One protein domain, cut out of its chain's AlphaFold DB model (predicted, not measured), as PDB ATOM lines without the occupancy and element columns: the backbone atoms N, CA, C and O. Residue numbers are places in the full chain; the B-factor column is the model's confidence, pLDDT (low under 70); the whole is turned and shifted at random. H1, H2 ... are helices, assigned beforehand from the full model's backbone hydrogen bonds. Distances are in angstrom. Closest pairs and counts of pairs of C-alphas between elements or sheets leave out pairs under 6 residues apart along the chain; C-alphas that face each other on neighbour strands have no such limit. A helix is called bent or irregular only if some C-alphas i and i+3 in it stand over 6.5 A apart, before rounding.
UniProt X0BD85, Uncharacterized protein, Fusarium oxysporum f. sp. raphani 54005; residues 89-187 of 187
ATOM      1  N   TRP A  89     142.601 153.282 211.623       54.38
ATOM      2  CA  TRP A  89     143.131 153.310 210.242       54.38
ATOM      3  C   TRP A  89     143.144 151.953 209.527       54.38
ATOM      4  O   TRP A  89     143.534 151.891 208.364       54.38
ATOM      5  N   GLU A  90     142.672 150.898 210.196       47.62
ATOM      6  CA  GLU A  90     142.606 149.510 209.708       47.62
ATOM      7  C   GLU A  90     141.893 149.359 208.351       47.62
ATOM      8  O   GLU A  90     142.174 148.437 207.599       47.62
ATOM      9  N   GLY A  91     141.027 150.308 207.976       52.78
ATOM     10  CA  GLY A  91     140.387 150.300 206.660       52.78
ATOM     11  C   GLY A  91     141.335 150.619 205.498       52.78
ATOM     12  O   GLY A  91     141.116 150.141 204.392       52.78
ATOM     13  N   ILE A  92     142.393 151.416 205.704       66.19
ATOM     14  CA  ILE A  92     143.236 151.920 204.607       66.19
ATOM     15  C   ILE A  92     144.409 150.979 204.343       66.19
ATOM     16  O   ILE A  92     145.488 151.141 204.913       66.19
ATOM     17  N   ASN A  93     144.220 150.059 203.393       72.00
ATOM     18  CA  ASN A  93     145.236 149.094 202.953       72.00
ATOM     19  C   ASN A  93     146.614 149.729 202.679       72.00
ATOM     20  O   ASN A  93     147.633 149.188 203.096       72.00
ATOM     21  N   ALA A  94     146.668 150.901 202.038       76.69
ATOM     22  CA  ALA A  94     147.929 151.592 201.751       76.69
ATOM     23  C   ALA A  94     148.690 152.017 203.024       76.69
ATOM     24  O   ALA A  94     149.912 151.878 203.096       76.69
ATOM     25  N   LEU A  95     147.974 152.494 204.049       75.00
ATOM     26  CA  LEU A  95     148.568 152.860 205.337       75.00
ATOM     27  C   LEU A  95     148.971 151.611 206.118       75.00
ATOM     28  O   LEU A  95     150.067 151.569 206.667       75.00
ATOM     29  N   GLN A  96     148.144 150.567 206.102       74.75
ATOM     30  CA  GLN A  96     148.461 149.298 206.752       74.75
ATOM     31  C   GLN A  96     149.737 148.666 206.178       74.75
ATOM     32  O   GLN A  96     150.621 148.260 206.930       74.75
ATOM     33  N   LYS A  97     149.885 148.650 204.848       80.25
ATOM     34  CA  LYS A  97     151.108 148.189 204.173       80.25
ATOM     35  C   LYS A  97     152.328 149.019 204.573       80.25
ATOM     36  O   LYS A  97     153.384 148.459 204.861       80.25
ATOM     37  N   LEU A  98     152.176 150.343 204.638       81.00
ATOM     38  CA  LEU A  98     153.252 151.241 205.058       81.00
ATOM     39  C   LEU A  98     153.656 151.013 206.524       81.00
ATOM     40  O   LEU A  98     154.845 151.001 206.836       81.00
ATOM     41  N   HIS A  99     152.693 150.762 207.409       79.12
ATOM     42  CA  HIS A  99     152.973 150.413 208.799       79.12
ATOM     43  C   HIS A  99     153.657 149.054 208.926       79.12
ATOM     44  O   HIS A  99     154.644 148.926 209.646       79.12
ATOM     45  N   HIS A 100     153.186 148.034 208.206       76.81
ATOM     46  CA  HIS A 100     153.836 146.723 208.200       76.81
ATOM     47  C   HIS A 100     155.292 146.823 207.745       76.81
ATOM     48  O   HIS A 100     156.164 146.183 208.334       76.81
ATOM     49  N   LEU A 101     155.576 147.668 206.752       77.25
ATOM     50  CA  LEU A 101     156.940 147.975 206.342       77.25
ATOM     51  C   LEU A 101     157.735 148.630 207.485       77.25
ATOM     52  O   LEU A 101     158.823 148.158 207.812       77.25
ATOM     53  N   ALA A 102     157.185 149.660 208.137       77.38
ATOM     54  CA  ALA A 102     157.825 150.346 209.263       77.38
ATOM     55  C   ALA A 102     158.133 149.404 210.440       77.38
ATOM     56  O   ALA A 102     159.250 149.396 210.964       77.38
ATOM     57  N   VAL A 103     157.174 148.555 210.817       76.25
ATOM     58  CA  VAL A 103     157.341 147.539 211.861       76.25
ATOM     59  C   VAL A 103     158.388 146.513 211.458       76.25
ATOM     60  O   VAL A 103     159.234 146.155 212.274       76.25
ATOM     61  N   ARG A 104     158.392 146.060 210.201       75.81
ATOM     62  CA  ARG A 104     159.382 145.096 209.713       75.81
ATOM     63  C   ARG A 104     160.801 145.644 209.816       75.81
ATOM     64  O   ARG A 104     161.667 144.956 210.360       75.81
ATOM     65  N   ILE A 105     161.014 146.880 209.369       74.38
ATOM     66  CA  ILE A 105     162.296 147.587 209.497       74.38
ATOM     67  C   ILE A 105     162.701 147.690 210.975       74.38
ATOM     68  O   ILE A 105     163.848 147.424 211.317       74.38
ATOM     69  N   GLY A 106     161.756 148.025 211.861       68.56
ATOM     70  CA  GLY A 106     162.003 148.170 213.299       68.56
ATOM     71  C   GLY A 106     162.167 146.854 214.073       68.56
ATOM     72  O   GLY A 106     162.720 146.856 215.170       68.56
ATOM     73  N   SER A 107     161.701 145.729 213.522       69.69
ATOM     74  CA  SER A 107     161.675 144.427 214.206       69.69
ATOM     75  C   SER A 107     163.019 143.694 214.241       69.69
ATOM     76  O   SER A 107     163.207 142.824 215.089       69.69
ATOM     77  N   SER A 108     163.954 144.029 213.345       71.69
ATOM     78  CA  SER A 108     165.285 143.415 213.302       71.69
ATOM     79  C   SER A 108     166.358 144.455 212.979       71.69
ATOM     80  O   SER A 108     166.183 145.217 212.025       71.69
ATOM     81  N   PRO A 109     167.503 144.443 213.687       71.88
ATOM     82  CA  PRO A 109     168.647 145.296 213.366       71.88
ATOM     83  C   PRO A 109     169.116 145.131 211.916       71.88
ATOM     84  O   PRO A 109     169.410 146.120 211.261       71.88
ATOM     85  N   ILE A 110     169.078 143.903 211.384       76.19
ATOM     86  CA  ILE A 110     169.489 143.600 210.003       76.19
ATOM     87  C   ILE A 110     168.566 144.297 208.992       76.19
ATOM     88  O   ILE A 110     169.035 144.887 208.026       76.19
ATOM     89  N   HIS A 111     167.248 144.293 209.225       71.44
ATOM     90  CA  HIS A 111     166.306 144.996 208.347       71.44
ATOM     91  C   HIS A 111     166.468 146.519 208.446       71.44
ATOM     92  O   HIS A 111     166.359 147.206 207.435       71.44
ATOM     93  N   SER A 112     166.755 147.043 209.641       72.31
ATOM     94  CA  SER A 112     167.054 148.464 209.861       72.31
ATOM     95  C   SER A 112     168.341 148.908 209.161       72.31
ATOM     96  O   SER A 112     168.386 149.994 208.583       72.31
ATOM     97  N   ASP A 113     169.374 148.066 209.172       75.44
ATOM     98  CA  ASP A 113     170.656 148.338 208.524       75.44
ATOM     99  C   ASP A 113     170.532 148.278 206.997       75.44
ATOM    100  O   ASP A 113     170.895 149.252 206.339       75.44
ATOM    101  N   ASN A 114     169.899 147.234 206.445       75.44
ATOM    102  CA  ASN A 114     169.612 147.131 205.006       75.44
ATOM    103  C   ASN A 114     168.739 148.300 204.522       75.44
ATOM    104  O   ASN A 114     168.959 148.868 203.453       75.44
ATOM    105  N   TRP A 115     167.750 148.704 205.324       76.88
ATOM    106  CA  TRP A 115     166.924 149.871 205.031       76.88
ATOM    107  C   TRP A 115     167.734 151.170 205.061       76.88
ATOM    108  O   TRP A 115     167.566 152.032 204.200       76.88
ATOM    109  N   ARG A 116     168.617 151.339 206.050       78.81
ATOM    110  CA  ARG A 116     169.480 152.520 206.152       78.81
ATOM    111  C   ARG A 116     170.450 152.601 204.977       78.81
ATOM    112  O   ARG A 116     170.686 153.704 204.498       78.81
ATOM    113  N   GLU A 117     170.961 151.471 204.507       77.44
ATOM    114  CA  GLU A 117     171.828 151.388 203.332       77.44
ATOM    115  C   GLU A 117     171.078 151.730 202.035       77.44
ATOM    116  O   GLU A 117     171.560 152.538 201.244       77.44
ATOM    117  N   ALA A 118     169.862 151.207 201.852       72.19
ATOM    118  CA  ALA A 118     169.083 151.417 200.630       72.19
ATOM    119  C   ALA A 118     168.370 152.783 200.561       72.19
ATOM    120  O   ALA A 118     168.305 153.416 199.507       72.19
ATOM    121  N   VAL A 119     167.804 153.249 201.679       73.31
ATOM    122  CA  VAL A 119     166.909 154.421 201.729       73.31
ATOM    123  C   VAL A 119     167.587 155.644 202.361       73.31
ATOM    124  O   VAL A 119     167.168 156.785 202.134       73.31
ATOM    125  N   GLY A 120     168.642 155.444 203.158       69.50
ATOM    126  CA  GLY A 120     169.416 156.525 203.782       69.50
ATOM    127  C   GLY A 120     168.674 157.308 204.871       69.50
ATOM    128  O   GLY A 120     169.205 158.286 205.398       69.50
ATOM    129  N   ARG A 121     167.436 156.925 205.218       73.75
ATOM    130  CA  ARG A 121     166.602 157.619 206.212       73.75
ATOM    131  C   ARG A 121     165.705 156.640 206.954       73.75
ATOM    132  O   ARG A 121     165.055 155.819 206.323       73.75
ATOM    133  N   SER A 122     165.621 156.749 208.280       67.81
ATOM    134  CA  SER A 122     164.670 155.944 209.055       67.81
ATOM    135  C   SER A 122     163.231 156.345 208.722       67.81
ATOM    136  O   SER A 122     162.913 157.536 208.702       67.81
ATOM    137  N   LEU A 123     162.372 155.353 208.477       66.50
ATOM    138  CA  LEU A 123     160.941 155.565 208.249       66.50
ATOM    139  C   LEU A 123     160.226 156.021 209.538       66.50
ATOM    140  O   LEU A 123     159.248 156.754 209.462       66.50
ATOM    141  N   GLY A 124     160.777 155.666 210.710       61.53
ATOM    142  CA  GLY A 124     160.164 155.877 212.024       61.53
ATOM    143  C   GLY A 124     159.017 154.893 212.289       61.53
ATOM    144  O   GLY A 124     158.270 154.552 211.379       61.53
ATOM    145  N   ILE A 125     158.874 154.422 213.531       60.50
ATOM    146  CA  ILE A 125     157.679 153.669 213.943       60.50
ATOM    147  C   ILE A 125     156.590 154.705 214.208       60.50
ATOM    148  O   ILE A 125     156.764 155.573 215.069       60.50
ATOM    149  N   ASP A 126     155.500 154.663 213.447       60.06
ATOM    150  CA  ASP A 126     154.375 155.545 213.709       60.06
ATOM    151  C   ASP A 126     153.722 155.215 215.055       60.06
ATOM    152  O   ASP A 126     153.613 154.064 215.475       60.06
ATOM    153  N   ASN A 127     153.259 156.253 215.747       60.03
ATOM    154  CA  ASN A 127     152.261 156.063 216.782       60.03
ATOM    155  C   ASN A 127     150.893 155.978 216.094       60.03
ATOM    156  O   ASN A 127     150.381 157.004 215.634       60.03
ATOM    157  N   ALA A 128     150.312 154.775 216.065       52.50
ATOM    158  CA  ALA A 128     149.064 154.439 215.374       52.50
ATOM    159  C   ALA A 128     147.893 155.402 215.670       52.50
ATOM    160  O   ALA A 128     147.005 155.581 214.838       52.50
ATOM    161  N   THR A 129     147.918 156.084 216.821       50.41
ATOM    162  CA  THR A 129     146.859 157.003 217.275       50.41
ATOM    163  C   THR A 129     147.066 158.473 216.882       50.41
ATOM    164  O   THR A 129     146.185 159.300 217.124       50.41
ATOM    165  N   ARG A 130     148.209 158.849 216.281       64.62
ATOM    166  CA  ARG A 130     148.566 160.260 216.031       64.62
ATOM    167  C   ARG A 130     148.813 160.555 214.554       64.62
ATOM    168  O   ARG A 130     149.824 160.167 213.974       64.62
ATOM    169  N   TRP A 131     147.929 161.361 213.973       68.50
ATOM    170  CA  TRP A 131     147.986 161.822 212.580       68.50
ATOM    171  C   TRP A 131     149.262 162.617 212.239       68.50
ATOM    172  O   TRP A 131     149.727 162.563 211.106       68.50
ATOM    173  N   SER A 132     149.888 163.291 213.213       64.69
ATOM    174  CA  SER A 132     151.187 163.957 213.029       64.69
ATOM    175  C   SER A 132     152.345 162.969 212.853       64.69
ATOM    176  O   SER A 132     153.311 163.267 212.151       64.69
ATOM    177  N   SER A 133     152.244 161.779 213.455       70.69
ATOM    178  CA  SER A 133     153.194 160.686 213.245       70.69
ATOM    179  C   SER A 133     153.011 160.089 211.854       70.69
ATOM    180  O   SER A 133     153.981 159.971 211.114       70.69
ATOM    181  N   TRP A 134     151.764 159.812 211.466       75.25
ATOM    182  CA  TRP A 134     151.428 159.343 210.122       75.25
ATOM    183  C   TRP A 134     151.840 160.330 209.035       75.25
ATOM    184  O   TRP A 134     152.462 159.925 208.063       75.25
ATOM    185  N   TYR A 135     151.589 161.628 209.213       75.00
ATOM    186  CA  TYR A 135     152.024 162.645 208.259       75.00
ATOM    187  C   TYR A 135     153.540 162.607 208.039       75.00
ATOM    188  O   TYR A 135     153.987 162.639 206.897       75.00
ATOM    189  N   LYS A 136     154.336 162.481 209.110       78.44
ATOM    190  CA  LYS A 136     155.800 162.361 209.009       78.44
ATOM    191  C   LYS A 136     156.218 161.083 208.282       78.44
ATOM    192  O   LYS A 136     157.065 161.157 207.398       78.44
ATOM    193  N   VAL A 137     155.605 159.946 208.612       80.12
ATOM    194  CA  VAL A 137     155.896 158.656 207.966       80.12
ATOM    195  C   VAL A 137     155.541 158.693 206.479       80.12
ATOM    196  O   VAL A 137     156.368 158.337 205.643       80.12
ATOM    197  N   ILE A 138     154.366 159.217 206.125       82.12
ATOM    198  CA  ILE A 138     153.936 159.382 204.732       82.12
ATOM    199  C   ILE A 138     154.846 160.380 203.999       82.12
ATOM    200  O   ILE A 138     155.231 160.126 202.864       82.12
ATOM    201  N   SER A 139     155.252 161.479 204.645       83.44
ATOM    202  CA  SER A 139     156.186 162.455 204.060       83.44
ATOM    203  C   SER A 139     157.520 161.804 203.690       83.44
ATOM    204  O   SER A 139     158.023 162.004 202.588       83.44
ATOM    205  N   VAL A 140     158.090 161.001 204.598       83.19
ATOM    206  CA  VAL A 140     159.337 160.261 204.349       83.19
ATOM    207  C   VAL A 140     159.137 159.217 203.254       83.19
ATOM    208  O   VAL A 140     159.995 159.084 202.384       83.19
ATOM    209  N   ALA A 141     158.005 158.511 203.263       85.00
ATOM    210  CA  ALA A 141     157.691 157.512 202.253       85.00
ATOM    211  C   ALA A 141     157.588 158.124 200.847       85.00
ATOM    212  O   ALA A 141     158.109 157.555 199.893       85.00
ATOM    213  N   LEU A 142     156.956 159.296 200.715       83.94
ATOM    214  CA  LEU A 142     156.838 160.006 199.440       83.94
ATOM    215  C   LEU A 142     158.183 160.580 198.971       83.94
ATOM    216  O   LEU A 142     158.528 160.411 197.804       83.94
ATOM    217  N   ASP A 143     158.962 161.186 199.872       86.38
ATOM    218  CA  ASP A 143     160.313 161.701 199.583       86.38
ATOM    219  C   ASP A 143     161.259 160.591 199.102       86.38
ATOM    220  O   ASP A 143     162.087 160.794 198.214       86.38
ATOM    221  N   LYS A 144     161.102 159.386 199.662       84.56
ATOM    222  CA  LYS A 144     161.933 158.221 199.351       84.56
ATOM    223  C   LYS A 144     161.267 157.183 198.459       84.56
ATOM    224  O   LYS A 144     161.745 156.053 198.369       84.56
ATOM    225  N   LYS A 145     160.193 157.551 197.755       84.25
ATOM    226  CA  LYS A 145     159.383 156.617 196.957       84.25
ATOM    227  C   LYS A 145     160.232 155.744 196.031       84.25
ATOM    228  O   LYS A 145     160.040 154.535 196.003       84.25
ATOM    229  N   ALA A 146     161.187 156.333 195.309       80.25
ATOM    230  CA  ALA A 146     162.049 155.592 194.386       80.25
ATOM    231  C   ALA A 146     162.917 154.544 195.106       80.25
ATOM    232  O   ALA A 146     162.976 153.400 194.665       80.25
ATOM    233  N   GLN A 147     163.537 154.906 196.235       82.25
ATOM    234  CA  GLN A 147     164.361 153.974 197.008       82.25
ATOM    235  C   GLN A 147     163.515 152.882 197.674       82.25
ATOM    236  O   GLN A 147     163.935 151.734 197.727       82.25
ATOM    237  N   ILE A 148     162.309 153.217 198.143       81.56
ATOM    238  CA  ILE A 148     161.389 152.255 198.765       81.56
ATOM    239  C   ILE A 148     160.858 151.258 197.736       81.56
ATOM    240  O   ILE A 148     160.802 150.068 198.022       81.56
ATOM    241  N   VAL A 149     160.492 151.724 196.539       83.12
ATOM    242  CA  VAL A 149     160.065 150.841 195.445       83.12
ATOM    243  C   VAL A 149     161.205 149.909 195.039       83.12
ATOM    244  O   VAL A 149     160.970 148.713 194.906       83.12
ATOM    245  N   GLN A 150     162.434 150.420 194.915       80.50
ATOM    246  CA  GLN A 150     163.596 149.585 194.603       80.50
ATOM    247  C   GLN A 150     163.852 148.541 195.700       80.50
ATOM    248  O   GLN A 150     163.953 147.357 195.406       80.50
ATOM    249  N   PHE A 151     163.830 148.954 196.969       80.12
ATOM    250  CA  PHE A 151     163.958 148.048 198.110       80.12
ATOM    251  C   PHE A 151     162.861 146.971 198.123       80.12
ATOM    252  O   PHE A 151     163.123 145.810 198.412       80.12
ATOM    253  N   MET A 152     161.620 147.325 197.779       79.25
ATOM    254  CA  MET A 152     160.527 146.356 197.682       79.25
ATOM    255  C   MET A 152     160.739 145.326 196.573       79.25
ATOM    256  O   MET A 152     160.361 144.177 196.763       79.25
ATOM    257  N   VAL A 153     161.349 145.715 195.450       79.06
ATOM    258  CA  VAL A 153     161.709 144.789 194.366       79.06
ATOM    259  C   VAL A 153     162.850 143.867 194.799       79.06
ATOM    260  O   VAL A 153     162.778 142.660 194.580       79.06
ATOM    261  N   ASP A 154     163.869 144.416 195.462       76.19
ATOM    262  CA  ASP A 154     165.057 143.666 195.882       76.19
ATOM    263  C   ASP A 154     164.739 142.642 196.993       76.19
ATOM    264  O   ASP A 154     165.340 141.568 197.043       76.19
ATOM    265  N   TYR A 155     163.749 142.940 197.846       70.62
ATOM    266  CA  TYR A 155     163.326 142.106 198.980       70.62
ATOM    267  C   TYR A 155     161.903 141.532 198.835       70.62
ATOM    268  O   TYR A 155     161.297 141.112 199.824       70.62
ATOM    269  N   ASP A 156     161.365 141.480 197.612       65.44
ATOM    270  CA  ASP A 156     159.985 141.064 197.302       65.44
ATOM    271  C   ASP A 156     159.599 139.712 197.935       65.44
ATOM    272  O   ASP A 156     158.554 139.575 198.581       65.44
ATOM    273  N   LYS A 157     160.500 138.726 197.838       64.62
ATOM    274  CA  LYS A 157     160.303 137.370 198.383       64.62
ATOM    275  C   LYS A 157     160.181 137.340 199.902       64.62
ATOM    276  O   LYS A 157     159.462 136.502 200.439       64.62
ATOM    277  N   ASP A 158     160.877 138.243 200.582       62.44
ATOM    278  CA  ASP A 158     160.867 138.325 202.035       62.44
ATOM    279  C   ASP A 158     159.674 139.148 202.522       62.44
ATOM    280  O   ASP A 158     159.020 138.774 203.500       62.44
ATOM    281  N   ILE A 159     159.373 140.264 201.849       64.44
ATOM    282  CA  ILE A 159     158.279 141.180 202.195       64.44
ATOM    283  C   ILE A 159     156.916 140.507 202.006       64.44
ATOM    284  O   ILE A 159     156.031 140.711 202.837       64.44
ATOM    285  N   GLY A 160     156.786 139.656 200.989       59.88
ATOM    286  CA  GLY A 160     155.541 138.999 200.620       59.88
ATOM    287  C   GLY A 160     154.652 139.932 199.799       59.88
ATOM    288  O   GLY A 160     154.386 141.070 200.189       59.88
ATOM    289  N   CYS A 161     154.139 139.434 198.670       59.69
ATOM    290  CA  CYS A 161     153.400 140.228 197.681       59.69
ATOM    291  C   CYS A 161     152.212 141.024 198.261       59.69
ATOM    292  O   CYS A 161     151.846 142.072 197.735       59.69
ATOM    293  N   ALA A 162     151.622 140.557 199.367       60.09
ATOM    294  CA  ALA A 162     150.507 141.215 200.049       60.09
ATOM    295  C   ALA A 162     150.880 142.558 200.711       60.09
ATOM    296  O   ALA A 162     149.998 143.370 200.999       60.09
ATOM    297  N   HIS A 163     152.168 142.811 200.959       67.31
ATOM    298  CA  HIS A 163     152.652 144.007 201.658       67.31
ATOM    299  C   HIS A 163     153.354 145.012 200.737       67.31
ATOM    300  O   HIS A 163     153.814 146.056 201.199       67.31
ATOM    301  N   LEU A 164     153.387 144.736 199.431       73.88
ATOM    302  CA  LEU A 164     153.913 145.657 198.432       73.88
ATOM    303  C   LEU A 164     152.976 146.850 198.234       73.88
ATOM    304  O   LEU A 164     151.758 146.698 198.066       73.88
ATOM    305  N   LEU A 165     153.570 148.042 198.199       78.62
ATOM    306  CA  LEU A 165     152.880 149.274 197.833       78.62
ATOM    307  C   LEU A 165     152.761 149.353 196.307       78.62
ATOM    308  O   LEU A 165     153.739 149.596 195.599       78.62
ATOM    309  N   SER A 166     151.544 149.158 195.807       76.88
ATOM    310  CA  SER A 166     151.202 149.321 194.394       76.88
ATOM    311  C   SER A 166     151.159 150.798 193.987       76.88
ATOM    312  O   SER A 166     151.108 151.696 194.828       76.88
ATOM    313  N   GLY A 167     151.111 151.076 192.679       74.19
ATOM    314  CA  GLY A 167     150.933 152.443 192.170       74.19
ATOM    315  C   GLY A 167     149.693 153.151 192.738       74.19
ATOM    316  O   GLY A 167     149.770 154.336 193.060       74.19
ATOM    317  N   ALA A 168     148.593 152.416 192.936       72.56
ATOM    318  CA  ALA A 168     147.372 152.931 193.556       72.56
ATOM    319  C   ALA A 168     147.562 153.237 195.051       72.56
ATOM    320  O   ALA A 168     147.058 154.245 195.541       72.56
ATOM    321  N   ASP A 169     148.346 152.423 195.767       77.75
ATOM    322  CA  ASP A 169     148.666 152.682 197.175       77.75
ATOM    323  C   ASP A 169     149.446 153.996 197.325       77.75
ATOM    324  O   ASP A 169     149.149 154.800 198.205       77.75
ATOM    325  N   TRP A 170     150.393 154.272 196.421       82.44
ATOM    326  CA  TRP A 170     151.133 155.538 196.413       82.44
ATOM    327  C   TRP A 170     150.253 156.762 196.130       82.44
ATOM    328  O   TRP A 170     150.511 157.834 196.681       82.44
ATOM    329  N   ASP A 171     149.226 156.623 195.291       76.38
ATOM    330  CA  ASP A 171     148.250 157.687 195.033       76.38
ATOM    331  C   ASP A 171     147.396 157.973 196.278       76.38
ATOM    332  O   ASP A 171     147.237 159.130 196.676       76.38
ATOM    333  N   ILE A 172     146.946 156.918 196.967       76.75
ATOM    334  CA  ILE A 172     146.235 157.032 198.247       76.75
ATOM    335  C   ILE A 172     147.123 157.725 199.288       76.75
ATOM    336  O   ILE A 172     146.671 158.678 199.921       76.75
ATOM    337  N   LEU A 173     148.395 157.329 199.419       82.25
ATOM    338  CA  LEU A 173     149.351 157.972 200.330       82.25
ATOM    339  C   LEU A 173     149.548 159.462 200.008       82.25
ATOM    340  O   LEU A 173     149.571 160.287 200.920       82.25
ATOM    341  N   SER A 174     149.636 159.827 198.727       78.69
ATOM    342  CA  SER A 174     149.759 161.224 198.282       78.69
ATOM    343  C   SER A 174     148.517 162.060 198.619       78.69
ATOM    344  O   SER A 174     148.613 163.173 199.153       78.69
ATOM    345  N   LYS A 175     147.325 161.499 198.385       75.31
ATOM    346  CA  LYS A 175     146.046 162.120 198.753       75.31
ATOM    347  C   LYS A 175     145.927 162.285 200.267       75.31
ATOM    348  O   LYS A 175     145.585 163.369 200.735       75.31
ATOM    349  N   THR A 176     146.282 161.255 201.039       76.06
ATOM    350  CA  THR A 176     146.310 161.321 202.506       76.06
ATOM    351  C   THR A 176     147.311 162.368 203.001       76.06
ATOM    352  O   THR A 176     146.972 163.151 203.881       76.06
ATOM    353  N   HIS A 177     148.507 162.462 202.413       82.12
ATOM    354  CA  HIS A 177     149.490 163.492 202.761       82.12
ATOM    355  C   HIS A 177     148.941 164.908 202.552       82.12
ATOM    356  O   HIS A 177     148.989 165.736 203.460       82.12
ATOM    357  N   THR A 178     148.366 165.167 201.376       74.81
ATOM    358  CA  THR A 178     147.777 166.469 201.019       74.81
ATOM    359  C   THR A 178     146.625 166.836 201.952       74.81
ATOM    360  O   THR A 178     146.496 167.983 202.375       74.81
ATOM    361  N   PHE A 179     145.818 165.846 202.329       71.94
ATOM    362  CA  PHE A 179     144.707 166.012 203.259       71.94
ATOM    363  C   PHE A 179     145.165 166.296 204.702       71.94
ATOM    364  O   PHE A 179     144.561 167.111 205.398       71.94
ATOM    365  N   LEU A 180     146.256 165.668 205.152       72.75
ATOM    366  CA  LEU A 180     146.819 165.862 206.494       72.75
ATOM    367  C   LEU A 180     147.684 167.131 206.616       72.75
ATOM    368  O   LEU A 180     147.823 167.678 207.712       72.75
ATOM    369  N   GLN A 181     148.236 167.635 205.511       75.00
ATOM    370  CA  GLN A 181     149.075 168.835 205.476       75.00
ATOM    371  C   GLN A 181     148.443 170.068 206.157       75.00
ATOM    372  O   GLN A 181     149.105 170.663 207.014       75.00
ATOM    373  N   PRO A 182     147.197 170.487 205.852       69.06
ATOM    374  CA  PRO A 182     146.594 171.651 206.503       69.06
ATOM    375  C   PRO A 182     146.341 171.427 207.994       69.06
ATOM    376  O   PRO A 182     146.437 172.378 208.764       69.06
ATOM    377  N   LEU A 183     146.090 170.185 208.415       63.94
ATOM    378  CA  LEU A 183     145.932 169.860 209.828       63.94
ATOM    379  C   LEU A 183     147.257 170.106 210.562       63.94
ATOM    380  O   LEU A 183     147.244 170.712 211.628       63.94
ATOM    381  N   THR A 184     148.405 169.743 209.962       62.88
ATOM    382  CA  THR A 184     149.735 169.841 210.618       62.88
ATOM    383  C   THR A 184     150.208 171.263 210.835       62.88
ATOM    384  O   THR A 184     151.022 171.493 211.720       62.88
ATOM    385  N   ARG A 185     149.703 172.211 210.043       58.34
ATOM    386  CA  ARG A 185     150.035 173.632 210.179       58.34
ATOM    387  C   ARG A 185     149.227 174.354 211.256       58.34
ATOM    388  O   ARG A 185     149.564 175.489 211.564       58.34
ATOM    389  N   GLN A 186     148.155 173.750 211.771       48.38
ATOM    390  CA  GLN A 186     147.271 174.373 212.766       48.38
ATOM    391  C   GLN A 186     147.601 173.981 214.219       48.38
ATOM    392  O   GLN A 186     146.842 174.334 215.121       48.38
ATOM    393  N   LEU A 187     148.709 173.262 214.442       44.00
ATOM    394  CA  LEU A 187     149.272 172.959 215.763       44.00
ATOM    395  C   LEU A 187     150.561 173.744 215.998       44.00
ATOM    396  O   LEU A 187     151.392 173.781 215.063       44.00
TER     397      LEU A 187
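AT A GLANCE: This is residues 89 to 187 of the 187 residues of an uncharacterized protein of Fusarium oxysporum f. sp. raphani 54005 (UniProt X0BD85). Crossed helices make a rough ring, H1, H2, H4, H3 and H6 in turn, H6 meeting H1 again. The printed part has 99 residues, with six named helices, H1 to H6, and no named strand: all helix. It is compact, radius of gyration of the C-alphas 13.0 A, spanning 39 by 25 by 23 A.

IN THESE COORDINATES: H1, residues 93 to 107, begins at C-alpha 93 (145.236, 149.094, 202.953) and is 20.5 A long. H2 is 109 to 119, H3 131 to 143, H4 145 to 154, H5 156 to 159. H6, 167 to 184, 25.4 A, ends at C-alpha 184 (149.735, 169.841, 210.618); it is only just irregular, C-alphas 179 and 182 being 6.8 A apart.

HOW THE PARTS SIT: H1 touches H2 only at the corner, closest C-alphas Ile 105 and Ser 112, 4.9 A. H2 touches H4, closest C-alphas Val 119 and Gln 147, 5.4 A. H3 touches H6, closest C-alphas Tyr 135 and His 177, 6.1 A. H6 touches H1 about perpendicular, 86 degrees, closest C-alphas Asp 169 and Ala 94, 4.8 A. H5 is close to H4 but not clearly touching, 7.2 A between C-alphas 159 and 152. Every O i to N i+4 pair is within hydrogen-bond range in H1 to H4, 12 of 14 in H6; H5 is too short for one.

THE WHOLE: The printed part has no cut; the H2 to H3 link is long. Its mean pLDDT is 72.2; residues 122 to 132 are among those under 70.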